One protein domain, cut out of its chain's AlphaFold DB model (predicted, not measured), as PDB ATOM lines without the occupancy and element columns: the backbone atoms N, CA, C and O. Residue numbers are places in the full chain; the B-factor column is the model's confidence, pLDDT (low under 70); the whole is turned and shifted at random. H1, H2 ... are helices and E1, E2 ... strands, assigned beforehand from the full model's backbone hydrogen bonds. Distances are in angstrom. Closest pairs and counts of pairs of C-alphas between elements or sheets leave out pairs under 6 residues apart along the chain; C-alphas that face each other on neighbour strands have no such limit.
ATOM      1  N   LYS A 193      95.277  18.052 -33.441       82.12
ATOM      2  CA  LYS A 193      94.047  18.430 -32.717       82.12
ATOM      3  C   LYS A 193      93.168  19.408 -33.508       82.12
ATOM      4  O   LYS A 193      92.107  19.805 -33.038       82.12
ATOM      5  N   SER A 194      93.611  19.818 -34.693       90.44
ATOM      6  CA  SER A 194      92.877  20.714 -35.575       90.44
ATOM      7  C   SER A 194      91.601  20.048 -36.082       90.44
ATOM      8  O   SER A 194      91.612  18.918 -36.576       90.44
ATOM      9  N   VAL A 195      90.489  20.774 -35.994       95.19
ATOM     10  CA  VAL A 195      89.220  20.348 -36.586       95.19
ATOM     11  C   VAL A 195      89.315  20.513 -38.101       95.19
ATOM     12  O   VAL A 195      89.718  21.562 -38.589       95.19
ATOM     13  N   TRP A 196      88.947  19.476 -38.850       96.44
ATOM     14  CA  TRP A 196      88.971  19.470 -40.313       96.44
ATOM     15  C   TRP A 196      87.566  19.245 -40.861       96.44
ATOM     16  O   TRP A 196      86.882  18.307 -40.441       96.44
ATOM     17  N   LEU A 197      87.151  20.065 -41.826       97.38
ATOM     18  CA  LEU A 197      85.819  19.977 -42.418       97.38
ATOM     19  C   LEU A 197      85.815  19.025 -43.608       97.38
ATOM     20  O   LEU A 197      86.607  19.157 -44.537       97.38
ATOM     21  N   THR A 198      84.891  18.070 -43.581       97.06
ATOM     22  CA  THR A 198      84.663  17.104 -44.665       97.06
ATOM     23  C   THR A 198      83.498  17.554 -45.550       97.06
ATOM     24  O   THR A 198      82.651  18.336 -45.119       97.06
ATOM     25  N   LYS A 199      83.384  17.018 -46.776       97.31
ATOM     26  CA  LYS A 199      82.256  17.341 -47.675       97.31
ATOM     27  C   LYS A 199      80.867  17.163 -47.029       97.31
ATOM     28  O   LYS A 199      80.044  18.057 -47.208       97.31
ATOM     29  N   PRO A 200      80.563  16.075 -46.288       96.69
ATOM     30  CA  PRO A 200      79.278  15.948 -45.596       96.69
ATOM     31  C   PRO A 200      78.999  17.077 -44.595       96.69
ATOM     32  O   PRO A 200      77.876  17.563 -44.537       96.69
ATOM     33  N   MET A 201      80.018  17.537 -43.862       97.31
ATOM     34  CA  MET A 201      79.877  18.650 -42.911       97.31
ATOM     35  C   MET A 201      79.619  19.975 -43.634       97.31
ATOM     36  O   MET A 201      78.729  20.723 -43.247       97.31
ATOM     37  N   LEU A 202      80.324  20.226 -44.744       97.81
ATOM     38  CA  LEU A 202      80.054  21.390 -45.593       97.81
ATOM     39  C   LEU A 202      78.612  21.359 -46.135       97.81
ATOM     40  O   LEU A 202      77.919  22.374 -46.109       97.81
ATOM     41  N   ARG A 203      78.119  20.193 -46.574       97.44
ATOM     42  CA  ARG A 203      76.738  20.041 -47.072       97.44
ATOM     43  C   ARG A 203      75.679  20.342 -46.017       97.44
ATOM     44  O   ARG A 203      74.684  20.977 -46.355       97.44
ATOM     45  N   ALA A 204      75.906  19.940 -44.766       97.00
ATOM     46  CA  ALA A 204      75.020  20.275 -43.650       97.00
ATOM     47  C   ALA A 204      74.905  21.799 -43.436       97.00
ATOM     48  O   ALA A 204      73.844  22.290 -43.072       97.00
ATOM     49  N   ARG A 205      75.960  22.560 -43.770       96.69
ATOM     50  CA  ARG A 205      75.977  24.036 -43.773       96.69
ATOM     51  C   ARG A 205      75.456  24.674 -45.072       96.69
ATOM     52  O   ARG A 205      75.588  25.877 -45.269       96.69
ATOM     53  N   GLY A 206      74.884  23.896 -45.992       97.31
ATOM     54  CA  GLY A 206      74.332  24.406 -47.252       97.31
ATOM     55  C   GLY A 206      75.318  24.494 -48.420       97.31
ATOM     56  O   GLY A 206      74.932  24.914 -49.515       97.31
ATOM     57  N   TRP A 207      76.565  24.046 -48.249       98.00
ATOM     58  CA  TRP A 207      77.519  23.994 -49.353       98.00
ATOM     59  C   TRP A 207      77.144  22.914 -50.371       98.00
ATOM     60  O   TRP A 207      76.867  21.761 -50.037       98.00
ATOM     61  N   THR A 208      77.191  23.267 -51.652       97.81
ATOM     62  CA  THR A 208      77.019  22.320 -52.761       97.81
ATOM     63  C   THR A 208      78.353  22.018 -53.417       97.81
ATOM     64  O   THR A 208      79.319  22.750 -53.243       97.81
ATOM     65  N   GLU A 209      78.406  20.969 -54.237       97.50
ATOM     66  CA  GLU A 209      79.627  20.633 -54.976       97.50
ATOM     67  C   GLU A 209      80.098  21.785 -55.879       97.50
ATOM     68  O   GLU A 209      81.289  22.069 -55.948       97.50
ATOM     69  N   SER A 210      79.158  22.496 -56.516       97.56
ATOM     70  CA  SER A 210      79.465  23.688 -57.308       97.56
ATOM     71  C   SER A 210      80.025  24.814 -56.440       97.56
ATOM     72  O   SER A 210      81.047  25.382 -56.787       97.56
ATOM     73  N   ALA A 211      79.421  25.094 -55.278       97.81
ATOM     74  CA  ALA A 211      79.925  26.139 -54.390       97.81
ATOM     75  C   ALA A 211      81.307  25.808 -53.823       97.81
ATOM     76  O   ALA A 211      82.146  26.693 -53.717       97.81
ATOM     77  N   ILE A 212      81.567  24.538 -53.504       97.94
ATOM     78  CA  ILE A 212      82.893  24.092 -53.065       97.94
ATOM     79  C   ILE A 212      83.924  24.359 -54.166       97.94
ATOM     80  O   ILE A 212      84.986  24.889 -53.876       97.94
ATOM     81  N   ARG A 213      83.616  24.039 -55.428       97.44
ATOM     82  CA  ARG A 213      84.536  24.283 -56.549       97.44
ATOM     83  C   ARG A 213      84.746  25.773 -56.836       97.44
ATOM     84  O   ARG A 213      85.848  26.161 -57.205       97.44
ATOM     85  N   ASP A 214      83.687  26.572 -56.719       97.75
ATOM     86  CA  ASP A 214      83.688  27.959 -57.185       97.75
ATOM     87  C   ASP A 214      84.158  28.953 -56.095       97.75
ATOM     88  O   ASP A 214      84.712  29.995 -56.437       97.75
ATOM     89  N   PHE A 215      83.959  28.650 -54.801       97.94
ATOM     90  CA  PHE A 215      84.276  29.561 -53.684       97.94
ATOM     91  C   PHE A 215      85.363  29.065 -52.726       97.94
ATOM     92  O   PHE A 215      85.984  29.892 -52.057       97.94
ATOM     93  N   LEU A 216      85.598  27.752 -52.614       97.25
ATOM     94  CA  LEU A 216      86.711  27.254 -51.806       97.25
ATOM     95  C   LEU A 216      87.948  27.072 -52.683       97.25
ATOM     96  O   LEU A 216      87.837  26.663 -53.842       97.25
ATOM     97  N   PRO A 217      89.148  27.312 -52.131       94.75
ATOM     98  CA  PRO A 217      90.348  26.802 -52.763       94.75
ATOM     99  C   PRO A 217      90.292  25.265 -52.815       94.75
ATOM    100  O   PRO A 217      89.458  24.609 -52.172       94.75
ATOM    101  N   GLY A 218      91.213  24.682 -53.582       93.50
ATOM    102  CA  GLY A 218      91.405  23.235 -53.602       93.50
ATOM    103  C   GLY A 218      91.531  22.647 -52.186       93.50
ATOM    104  O   GLY A 218      91.841  23.367 -51.235       93.50
ATOM    105  N   PRO A 219      91.269  21.342 -52.022       95.94
ATOM    106  CA  PRO A 219      91.358  20.707 -50.714       95.94
ATOM    107  C   PRO A 219      92.767  20.877 -50.146       95.94
ATOM    108  O   PRO A 219      93.749  20.496 -50.780       95.94
ATOM    109  N   GLU A 220      92.857  21.451 -48.951       94.25
ATOM    110  CA  GLU A 220      94.144  21.749 -48.314       94.25
ATOM    111  C   GLU A 220      94.841  20.490 -47.822       94.25
ATOM    112  O   GLU A 220      96.068  20.411 -47.793       94.25
ATOM    113  N   ALA A 221      94.048  19.499 -47.424       94.69
ATOM    114  CA  ALA A 221      94.570  18.235 -46.971       94.69
ATOM    115  C   ALA A 221      93.664  17.077 -47.380       94.69
ATOM    116  O   ALA A 221      92.503  17.229 -47.779       94.69
ATOM    117  N   LEU A 222      94.235  15.888 -47.270       95.44
ATOM    118  CA  LEU A 222      93.577  14.626 -47.531       95.44
ATOM    119  C   LEU A 222      93.562  13.789 -46.254       95.44
ATOM    120  O   LEU A 222      94.572  13.645 -45.564       95.44
ATOM    121  N   LYS A 223      92.403  13.212 -45.936       94.38
ATOM    122  CA  LYS A 223      92.230  12.285 -44.815       94.38
ATOM    123  C   LYS A 223      92.027  10.865 -45.355       94.38
ATOM    124  O   LYS A 223      91.317  10.713 -46.353       94.38
ATOM    125  N   PRO A 224      92.601   9.813 -44.741       93.00
ATOM    126  CA  PRO A 224      92.284   8.442 -45.130       93.00
ATOM    127  C   PRO A 224      90.776   8.196 -45.026       93.00
ATOM    128  O   PRO A 224      90.104   8.704 -44.123       93.00
ATOM    129  N   ASN A 225      90.233   7.441 -45.978       92.81
ATOM    130  CA  ASN A 225      88.811   7.133 -45.995       92.81
ATOM    131  C   ASN A 225      88.471   6.229 -44.796       92.81
ATOM    132  O   ASN A 225      89.030   5.136 -44.708       92.81
ATOM    133  N   PRO A 226      87.548   6.620 -43.898       87.75
ATOM    134  CA  PRO A 226      87.256   5.844 -42.692       87.75
ATOM    135  C   PRO A 226      86.696   4.446 -42.989       87.75
ATOM    136  O   PRO A 226      86.826   3.552 -42.162       87.75
ATOM    137  N   ARG A 227      86.085   4.236 -44.165       89.88
ATOM    138  CA  ARG A 227      85.566   2.921 -44.576       89.88
ATOM    139  C   ARG A 227      86.614   2.039 -45.251       89.88
ATOM    140  O   ARG A 227      86.498   0.822 -45.202       89.88
ATOM    141  N   PHE A 228      87.610   2.646 -45.889       93.31
ATOM    142  CA  PHE A 228      88.598   1.958 -46.719       93.31
ATOM    143  C   PHE A 228      89.965   2.618 -46.535       93.31
ATOM    144  O   PHE A 228      90.485   3.252 -47.450       93.31
ATOM    145  N   ALA A 229      90.538   2.511 -45.337       89.44
ATOM    146  CA  ALA A 229      91.764   3.236 -44.997       89.44
ATOM    147  C   ALA A 229      92.966   2.854 -45.885       89.44
ATOM    148  O   ALA A 229      93.827   3.692 -46.124       89.44
ATOM    149  N   VAL A 230      93.006   1.609 -46.381       90.75
ATOM    150  CA  VAL A 230      94.135   1.055 -47.154       90.75
ATOM    151  C   VAL A 230      93.972   1.249 -48.666       90.75
ATOM    152  O   VAL A 230      94.936   1.577 -49.347       90.75
ATOM    153  N   SER A 231      92.767   1.044 -49.202       93.50
ATOM    154  CA  SER A 231      92.508   1.006 -50.653       93.50
ATOM    155  C   SER A 231      91.570   2.105 -51.155       93.50
ATOM    156  O   SER A 231      91.373   2.255 -52.360       93.50
ATOM    157  N   GLY A 232      90.950   2.858 -50.248       93.88
ATOM    158  CA  GLY A 232      89.987   3.890 -50.598       93.88
ATOM    159  C   GLY A 232      90.654   5.158 -51.100       93.88
ATOM    160  O   GLY A 232      91.703   5.566 -50.604       93.88
ATOM    161  N   ALA A 233      89.982   5.841 -52.029       94.56
ATOM    162  CA  ALA A 233      90.368   7.192 -52.403       94.56
ATOM    163  C   ALA A 233      90.358   8.097 -51.152       94.56
ATOM    164  O   ALA A 233      89.377   8.076 -50.393       94.56
ATOM    165  N   PRO A 234      91.428   8.875 -50.918       94.81
ATOM    166  CA  PRO A 234      91.497   9.778 -49.783       94.81
ATOM    167  C   PRO A 234      90.392  10.838 -49.850       94.81
ATOM    168  O   PRO A 234      90.000  11.306 -50.919       94.81
ATOM    169  N   MET A 235      89.885  11.221 -48.684       95.81
ATOM    170  CA  MET A 235      88.802  12.183 -48.558       95.81
ATOM    171  C   MET A 235      89.360  13.612 -48.480       95.81
ATOM    172  O   MET A 235      90.194  13.878 -47.611       95.81
ATOM    173  N   PRO A 236      88.885  14.543 -49.326       96.75
ATOM    174  CA  PRO A 236      89.270  15.946 -49.243       96.75
ATOM    175  C   PRO A 236      88.727  16.597 -47.974       96.75
ATOM    176  O   PRO A 236      87.562  16.389 -47.611       96.75
ATOM    177  N   VAL A 237      89.579  17.390 -47.327       97.19
ATOM    178  CA  VAL A 237      89.231  18.173 -46.143       97.19
ATOM    179  C   VAL A 237      89.753  19.607 -46.244       97.19
ATOM    180  O   VAL A 237      90.758  19.870 -46.905       97.19
ATOM    181  N   TRP A 238      89.059  20.529 -45.577       97.44
ATOM    182  CA  TRP A 238      89.373  21.963 -45.555       97.44
ATOM    183  C   TRP A 238      89.558  22.459 -44.122       97.44
ATOM    184  O   TRP A 238      88.960  21.905 -43.190       97.44
ATOM    185  N   ARG A 239      90.374  23.506 -43.943       96.62
ATOM    186  CA  ARG A 239      90.538  24.146 -42.634       96.62
ATOM    187  C   ARG A 239      89.332  25.034 -42.297       96.62
ATOM    188  O   ARG A 239      88.787  25.676 -43.198       96.62
ATOM    189  N   PRO A 240      88.959  25.149 -41.008       97.19
ATOM    190  CA  PRO A 240      87.908  26.055 -40.549       97.19
ATOM    191  C   PRO A 240      88.139  27.502 -40.987       97.19
ATOM    192  O   PRO A 240      87.217  28.129 -41.492       97.19
ATOM    193  N   ALA A 241      89.378  27.999 -40.902       95.81
ATOM    194  CA  ALA A 241      89.731  29.363 -41.298       95.81
ATOM    195  C   ALA A 241      89.464  29.665 -42.782       95.81
ATOM    196  O   ALA A 241      88.997  30.747 -43.134       95.81
ATOM    197  N   THR A 242      89.710  28.700 -43.666       96.62
ATOM    198  CA  THR A 242      89.455  28.860 -45.103       96.62
ATOM    199  C   THR A 242      87.966  28.901 -45.405       96.62
ATOM    200  O   THR A 242      87.517  29.732 -46.195       96.62
ATOM    201  N   VAL A 243      87.189  28.040 -44.743       97.75
ATOM    202  CA  VAL A 243      85.728  28.046 -44.864       97.75
ATOM    203  C   VAL A 243      85.165  29.345 -44.292       97.75
ATOM    204  O   VAL A 243      84.402  30.007 -44.979       97.75
ATOM    205  N   ALA A 244      85.616  29.776 -43.111       97.00
ATOM    206  CA  ALA A 244      85.259  31.054 -42.495       97.00
ATOM    207  C   ALA A 244      85.497  32.243 -43.441       97.00
ATOM    208  O   ALA A 244      84.610  33.073 -43.648       97.00
ATOM    209  N   LYS A 245      86.672  32.288 -44.079       96.69
ATOM    210  CA  LYS A 245      87.011  33.313 -45.072       96.69
ATOM    211  C   LYS A 245      86.054  33.284 -46.265       96.69
ATOM    212  O   LYS A 245      85.585  34.341 -46.679       96.69
ATOM    213  N   ALA A 246      85.722  32.108 -46.792       97.56
ATOM    214  CA  ALA A 246      84.771  31.996 -47.895       97.56
ATOM    215  C   ALA A 246      83.330  32.360 -47.474       97.56
ATOM    216  O   ALA A 246      82.637  33.046 -48.217       97.56
ATOM    217  N   GLU A 247      82.894  31.991 -46.264       97.19
ATOM    218  CA  GLU A 247      81.575  32.359 -45.717       97.19
ATOM    219  C   GLU A 247      81.463  33.863 -45.390       97.19
ATOM    220  O   GLU A 247      80.363  34.430 -45.323       97.19
ATOM    221  N   SER A 248      82.605  34.532 -45.203       96.75
ATOM    222  CA  SER A 248      82.674  35.985 -45.055       96.75
ATOM    223  C   SER A 248      82.462  36.743 -46.373       96.75
ATOM    224  O   SER A 248      82.071  37.910 -46.336       96.75
ATOM    225  N   ASP A 249      82.643  36.086 -47.527       97.81
ATOM    226  CA  ASP A 249      82.455  36.706 -48.840       97.81
ATOM    227  C   ASP A 249      80.959  36.997 -49.098       97.81
ATOM    228  O   ASP A 249      80.130  36.074 -49.105       97.81
ATOM    229  N   PRO A 250      80.568  38.261 -49.363       97.94
ATOM    230  CA  PRO A 250      79.186  38.599 -49.697       97.94
ATOM    231  C   PRO A 250      78.668  37.868 -50.945       97.94
ATOM    232  O   PRO A 250      77.474  37.559 -51.014       97.94
ATOM    233  N   LYS A 251      79.535  37.536 -51.917       98.06
ATOM    234  CA  LYS A 251      79.135  36.777 -53.113       98.06
ATOM    235  C   LYS A 251      78.669  35.371 -52.754       98.06
ATOM    236  O   LYS A 251      77.676  34.899 -53.311       98.06
ATOM    237  N   TRP A 252      79.360  34.726 -51.818       97.69
ATOM    238  CA  TRP A 252      78.980  33.406 -51.331       97.69
ATOM    239  C   TRP A 252      77.640  33.456 -50.594       97.69
ATOM    240  O   TRP A 252      76.763  32.642 -50.877       97.69
ATOM    241  N   ARG A 253      77.425  34.455 -49.725       98.06
ATOM    242  CA  ARG A 253      76.155  34.612 -48.985       98.06
ATOM    243  C   ARG A 253      74.965  34.805 -49.921       98.06
ATOM    244  O   ARG A 253      73.972  34.090 -49.801       98.06
ATOM    245  N   ALA A 254      75.097  35.698 -50.904       98.06
ATOM    246  CA  ALA A 254      74.063  35.922 -51.915       98.06
ATOM    247  C   ALA A 254      73.799  34.662 -52.761       98.06
ATOM    248  O   ALA A 254      72.661  34.371 -53.141       98.06
ATOM    249  N   TRP A 255      74.849  33.890 -53.062       98.12
ATOM    250  CA  TRP A 255      74.708  32.603 -53.737       98.12
ATOM    251  C   TRP A 255      73.958  31.582 -52.869       98.12
ATOM    252  O   TRP A 255      73.056  30.909 -53.379       98.12
ATOM    253  N   LEU A 256      74.296  31.482 -51.578       98.12
ATOM    254  CA  LEU A 256      73.682  30.551 -50.633       98.12
ATOM    255  C   LEU A 256      72.191  30.847 -50.479       98.12
ATOM    256  O   LEU A 256      71.377  29.942 -50.651       98.12
ATOM    257  N   GLU A 257      71.829  32.108 -50.246       97.88
ATOM    258  CA  GLU A 257      70.439  32.548 -50.120       97.88
ATOM    259  C   GLU A 257      69.616  32.168 -51.361       97.88
ATOM    260  O   GLU A 257      68.603  31.471 -51.258       97.88
ATOM    261  N   ARG A 258      70.110  32.496 -52.565       98.00
ATOM    262  CA  ARG A 258      69.455  32.115 -53.828       98.00
ATOM    263  C   ARG A 258      69.376  30.595 -54.013       98.00
ATOM    264  O   ARG A 258      68.445  30.082 -54.637       98.00
ATOM    265  N   SER A 259      70.377  29.851 -53.548       97.62
ATOM    266  CA  SER A 259      70.394  28.385 -53.608       97.62
ATOM    267  C   SER A 259      69.325  27.777 -52.696       97.62
ATOM    268  O   SER A 259      68.569  26.912 -53.146       97.62
ATOM    269  N   LEU A 260      69.216  28.265 -51.458       97.12
ATOM    270  CA  LEU A 260      68.207  27.839 -50.487       97.12
ATOM    271  C   LEU A 260      66.794  28.184 -50.961       97.12
ATOM    272  O   LEU A 260      65.926  27.312 -50.961       97.12
ATOM    273  N   GLN A 261      66.591  29.402 -51.473       97.88
ATOM    274  CA  GLN A 261      65.302  29.852 -52.002       97.88
ATOM    275  C   GLN A 261      64.823  28.976 -53.170       97.88
ATOM    276  O   GLN A 261      63.682  28.524 -53.174       97.88
ATOM    277  N   ARG A 262      65.706  28.660 -54.130       97.62
ATOM    278  CA  ARG A 262      65.367  27.775 -55.264       97.62
ATOM    279  C   ARG A 262      65.000  26.356 -54.835       97.62
ATOM    280  O   ARG A 262      64.217  25.704 -55.513       97.62
ATOM    281  N   ARG A 263      65.592  25.870 -53.743       96.00
ATOM    282  CA  ARG A 263      65.343  24.527 -53.197       96.00
ATOM    283  C   ARG A 263      64.181  24.486 -52.214       96.00
ATOM    284  O   ARG A 263      63.821  23.391 -51.798       96.00
ATOM    285  N   GLN A 264      63.653  25.647 -51.824       97.38
ATOM    286  CA  GLN A 264      62.633  25.782 -50.784       97.38
ATOM    287  C   GLN A 264      63.040  25.050 -49.494       97.38
ATOM    288  O   GLN A 264      62.249  24.351 -48.870       97.38
ATOM    289  N   THR A 265      64.315  25.171 -49.119       96.56
ATOM    290  CA  THR A 265      64.884  24.498 -47.947       96.56
ATOM    291  C   THR A 265      65.576  25.499 -47.036       96.56
ATOM    292  O   THR A 265      65.991  26.572 -47.474       96.56
ATOM    293  N   THR A 266      65.704  25.150 -45.761       96.56
ATOM    294  CA  THR A 266      66.374  25.966 -44.744       96.56
ATOM    295  C   THR A 266      67.676  25.300 -44.314       96.56
ATOM    296  O   THR A 266      67.842  24.087 -44.449       96.56
ATOM    297  N   LEU A 267      68.614  26.076 -43.763       93.88
ATOM    298  CA  LEU A 267      69.861  25.516 -43.225       93.88
ATOM    299  C   LEU A 267      69.599  24.503 -42.103       93.88
ATOM    300  O   LEU A 267      70.259  23.473 -42.053       93.88
ATOM    301  N   ALA A 268      68.589  24.748 -41.263       93.81
ATOM    302  CA  ALA A 268      68.193  23.823 -40.203       93.81
ATOM    303  C   ALA A 268      67.775  22.452 -40.758       93.81
ATOM    304  O   ALA A 268      68.202  21.425 -40.239       93.81
ATOM    305  N   ALA A 269      67.014  22.427 -41.857       93.81
ATOM    306  CA  ALA A 269      66.608  21.179 -42.500       93.81
ATOM    307  C   ALA A 269      67.797  20.412 -43.110       93.81
ATOM    308  O   ALA A 269      67.781  19.186 -43.144       93.81
ATOM    309  N   LEU A 270      68.830  21.115 -43.586       92.12
ATOM    310  CA  LEU A 270      70.053  20.485 -44.106       92.12
ATOM    311  C   LEU A 270      70.976  19.975 -42.993       92.12
ATOM    312  O   LEU A 270      71.688  18.990 -43.197       92.12
ATOM    313  N   ALA A 271      70.972  20.646 -41.842       91.56
ATOM    314  CA  ALA A 271      71.751  20.265 -40.673       91.56
ATOM    315  C   ALA A 271      71.120  19.108 -39.879       91.56
ATOM    316  O   ALA A 271      71.810  18.483 -39.069       91.56
ATOM    317  N   ASP A 272      69.844  18.790 -40.117       92.62
ATOM    318  CA  ASP A 272      69.163  17.700 -39.428       92.62
ATOM    319  C   ASP A 272      69.663  16.329 -39.912       92.62
ATOM    320  O   ASP A 272      69.188  15.735 -40.880       92.62
ATOM    321  N   SER A 273      70.694  15.832 -39.230       89.06
ATOM    322  CA  SER A 273      71.219  14.478 -39.386       89.06
ATOM    323  C   SER A 273      70.799  13.624 -38.189       89.06
ATOM    324  O   SER A 273      70.967  14.081 -37.063       89.06
ATOM    325  N   PRO A 274      70.335  12.376 -38.374       87.50
ATOM    326  CA  PRO A 274      69.989  11.487 -37.261       87.50
ATOM    327  C   PRO A 274      71.212  10.949 -36.493       87.50
ATOM    328  O   PRO A 274      71.050  10.293 -35.468       87.50
ATOM    329  N   ASP A 275      72.430  11.173 -36.993       94.88
ATOM    330  CA  ASP A 275      73.669  10.683 -36.386       94.88
ATOM    331  C   ASP A 275      74.207  11.680 -35.340       94.88
ATOM    332  O   ASP A 275      74.684  12.767 -35.682       94.88
ATOM    333  N   GLN A 276      74.151  11.299 -34.060       95.56
ATOM    334  CA  GLN A 276      74.603  12.131 -32.939       95.56
ATOM    335  C   GLN A 276      76.105  12.443 -33.012       95.56
ATOM    336  O   GLN A 276      76.505  13.581 -32.765       95.56
ATOM    337  N   GLU A 277      76.945  11.483 -33.418       93.88
ATOM    338  CA  GLU A 277      78.389  11.719 -33.559       93.88
ATOM    339  C   GLU A 277      78.684  12.719 -34.677       93.88
ATOM    340  O   GLU A 277      79.653  13.482 -34.629       93.88
ATOM    341  N   PHE A 278      77.871  12.706 -35.734       95.00
ATOM    342  CA  PHE A 278      77.957  13.709 -36.785       95.00
ATOM    343  C   PHE A 278      77.568  15.097 -36.267       95.00
ATOM    344  O   PHE A 278      78.292  16.047 -36.555       95.00
ATOM    345  N   ARG A 279      76.498  15.213 -35.467       95.56
ATOM    346  CA  ARG A 279      76.074  16.486 -34.855       95.56
ATOM    347  C   ARG A 279      77.158  17.083 -33.961       95.56
ATOM    348  O   ARG A 279      77.532  18.229 -34.173       95.56
ATOM    349  N   THR A 280      77.743  16.297 -33.054       96.06
ATOM    350  CA  THR A 280      78.840  16.767 -32.186       96.06
ATOM    351  C   THR A 280      80.052  17.228 -32.998       96.06
ATOM    352  O   THR A 280      80.657  18.256 -32.703       96.06
ATOM    353  N   ARG A 281      80.410  16.503 -34.069       95.19
ATOM    354  CA  ARG A 281      81.502  16.924 -34.963       95.19
ATOM    355  C   ARG A 281      81.172  18.199 -35.732       95.19
ATOM    356  O   ARG A 281      82.071  19.006 -35.952       95.19
ATOM    357  N   LEU A 282      79.924  18.353 -36.170       96.12
ATOM    358  CA  LEU A 282      79.456  19.555 -36.853       96.12
ATOM    359  C   LEU A 282      79.523  20.762 -35.911       96.12
ATOM    360  O   LEU A 282      80.103  21.769 -36.283       96.12
ATOM    361  N   GLU A 283      79.059  20.620 -34.671       96.31
ATOM    362  CA  GLU A 283      79.131  21.665 -33.646       96.31
ATOM    363  C   GLU A 283      80.576  22.097 -33.343       96.31
ATOM    364  O   GLU A 283      80.877  23.290 -33.332       96.31
ATOM    365  N   LEU A 284      81.504  21.143 -33.195       96.31
ATOM    366  CA  LEU A 284      82.930  21.454 -33.024       96.31
ATOM    367  C   LEU A 284      83.521  22.200 -34.230       96.31
ATOM    368  O   LEU A 284      84.356  23.088 -34.061       96.31
ATOM    369  N   ALA A 285      83.109  21.849 -35.450       96.19
ATOM    370  CA  ALA A 285      83.545  22.563 -36.646       96.19
ATOM    371  C   ALA A 285      82.943  23.964 -36.738       96.19
ATOM    372  O   ALA A 285      83.647  24.895 -37.125       96.19
ATOM    373  N   ASP A 286      81.682  24.125 -36.351       96.44
ATOM    374  CA  ASP A 286      81.004  25.413 -36.299       96.44
ATOM    375  C   ASP A 286      81.684  26.344 -35.293       96.44
ATOM    376  O   ASP A 286      81.910  27.515 -35.602       96.44
ATOM    377  N   GLN A 287      82.061  25.816 -34.125       96.88
ATOM    378  CA  GLN A 287      82.836  26.558 -33.138       96.88
ATOM    379  C   GLN A 287      84.209  26.945 -33.695       96.88
ATOM    380  O   GLN A 287      84.549  28.121 -33.691       96.88
ATOM    381  N   ALA A 288      84.942  26.008 -34.305       95.88
ATOM    382  CA  ALA A 288      86.248  26.304 -34.898       95.88
ATOM    383  C   ALA A 288      86.183  27.339 -36.044       95.88
ATOM    384  O   ALA A 288      87.114  28.130 -36.218       95.88
ATOM    385  N   ILE A 289      85.101  27.355 -36.836       96.25
ATOM    386  CA  ILE A 289      84.854  28.393 -37.853       96.25
ATOM    387  C   ILE A 289      84.648  29.749 -37.177       96.25
ATOM    388  O   ILE A 289      85.263  30.727 -37.598       96.25
ATOM    389  N   LYS A 290      83.805  29.816 -36.136       95.50
ATOM    390  CA  LYS A 290      83.553  31.054 -35.378       95.50
ATOM    391  C   LYS A 290      84.832  31.585 -34.738       95.50
ATOM    392  O   LYS A 290      85.126  32.765 -34.890       95.50
ATOM    393  N   ASP A 291      85.619  30.711 -34.118       94.19
ATOM    394  CA  ASP A 291      86.899  31.067 -33.503       94.19
ATOM    395  C   ASP A 291      87.886  31.603 -34.552       94.19
ATOM    396  O   ASP A 291      88.637  32.532 -34.281       94.19
ATOM    397  N   SER A 292      87.840  31.080 -35.785       92.69
ATOM    398  CA  SER A 292      88.672  31.568 -36.895       92.69
ATOM    399  C   SER A 292      88.215  32.916 -37.471       92.69
ATOM    400  O   SER A 292      88.984  33.556 -38.189       92.69
ATOM    401  N   LEU A 293      86.965  33.328 -37.226       90.81
ATOM    402  CA  LEU A 293      86.445  34.638 -37.639       90.81
ATOM    403  C   LEU A 293      86.838  35.746 -36.667       90.81
ATOM    404  O   LEU A 293      86.907  36.902 -37.083       90.81
ATOM    405  N   VAL A 294      87.072  35.411 -35.396       88.00
ATOM    406  CA  VAL A 294      87.617  36.362 -34.431       88.00
ATOM    407  C   VAL A 294      89.073  36.586 -34.839       88.00
ATOM    408  O   VAL A 294      89.873  35.653 -34.746       88.00
ATOM    409  N   PRO A 295      89.439  37.774 -35.362       76.62
ATOM    410  CA  PRO A 295      90.834  38.035 -35.671       76.62
ATOM    411  C   PRO A 295      91.624  37.811 -34.380       76.62
ATOM    412  O   PRO A 295      91.151  38.270 -33.337       76.62
ATOM    413  N   PRO A 296      92.774  37.108 -34.417       72.06
ATOM    414  CA  PRO A 296      93.596  36.930 -33.232       72.06
ATOM    415  C   PRO A 296      93.876  38.325 -32.701       72.06
ATOM    416  O   PRO A 296      94.554  39.125 -33.351       72.06
TER     417      PRO A 296
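This is residues 193 to 296 of the 306 residues of an uncharacterized protein of Glycomyces artemisiae (UniProt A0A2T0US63). Helices are set around a short helix near the middle, H1: H2 lies to one side of it and the long helix H6 to the other, while H3 packs on the last half of H6 and H5 packs on H1. A small two-stranded hairpin, E1 and E2, with its long loop makes one end of the longest axis, and H4 makes the other. The printed part has 104 residues with six named helices and two named strands, in the order H1, H2, E1, E2, H3, H4, H5, H6; the sheet, E1 - E2, is antiparallel and the class is mostly helix. The whole is compact, with a radius of gyration of the C-alphas of 14.0 A and spans of 40 by 34 by 26 A.

H1 is residues 199 to 204, beginning at C-alpha 199 (82.256, 17.341, -47.675). H2 follows at residues 209 to 215. E1 is residues 221 to 223 and E2 residues 235 to 238. H3, residues 240 to 248, is 12.1 A long, and H4, residues 250 to 263, is 20.0 A long and begins at C-alpha 250 (79.186, 38.599, -49.697). H5 is residues 267 to 271. H6, residues 276 to 293, is 25.9 A long and ends at C-alpha 293 (86.445, 34.638, -37.639).

H1 touches H5, the closest C-alphas, those of Ala 204 and Ala 271, being 4.4 A apart. H1 and H6 are close but not clearly touching, with the closest C-alphas, Met 201 and Leu 282, 6.1 A apart, and are about perpendicular at 90 degrees. H1 and H2 are near each other, with 7 pairs of C-alphas within 10 A. H6 touches H3 with residues 285 to 293 alone; the closest C-alphas, Pro 240 and Ile 289, are 4.7 A apart, at a steep tilt of 69 degrees, only just short of about perpendicular, the same way. H2 and H4 are close but not clearly touching, with the C-alphas of Phe 215 and Trp 252 closest at 7.0 A, and run opposite ways at a shallow tilt of 21 degrees. H4 and H6 are apart. E1 and E2 form an antiparallel hairpin, with N 223 and O 235 within hydrogen-bond range at 2.9 A and N 235 and O 223 at 2.8 A. Residues 197 to 198 pair antiparallel with residues 237 to 238 of E2. In H1, H2, H3, H4, H5 and H6 every O i to N i+4 pair is within hydrogen-bond range.

The two C-alphas farthest apart, those of Val 230 and Gln 261, are 41.0 A apart. The printed part has no cut. The link E1 to E2, 11 residues, is long; the other links are tight. The mean pLDDT of the printed part is 95.0, and no printed residue of this model is under 70.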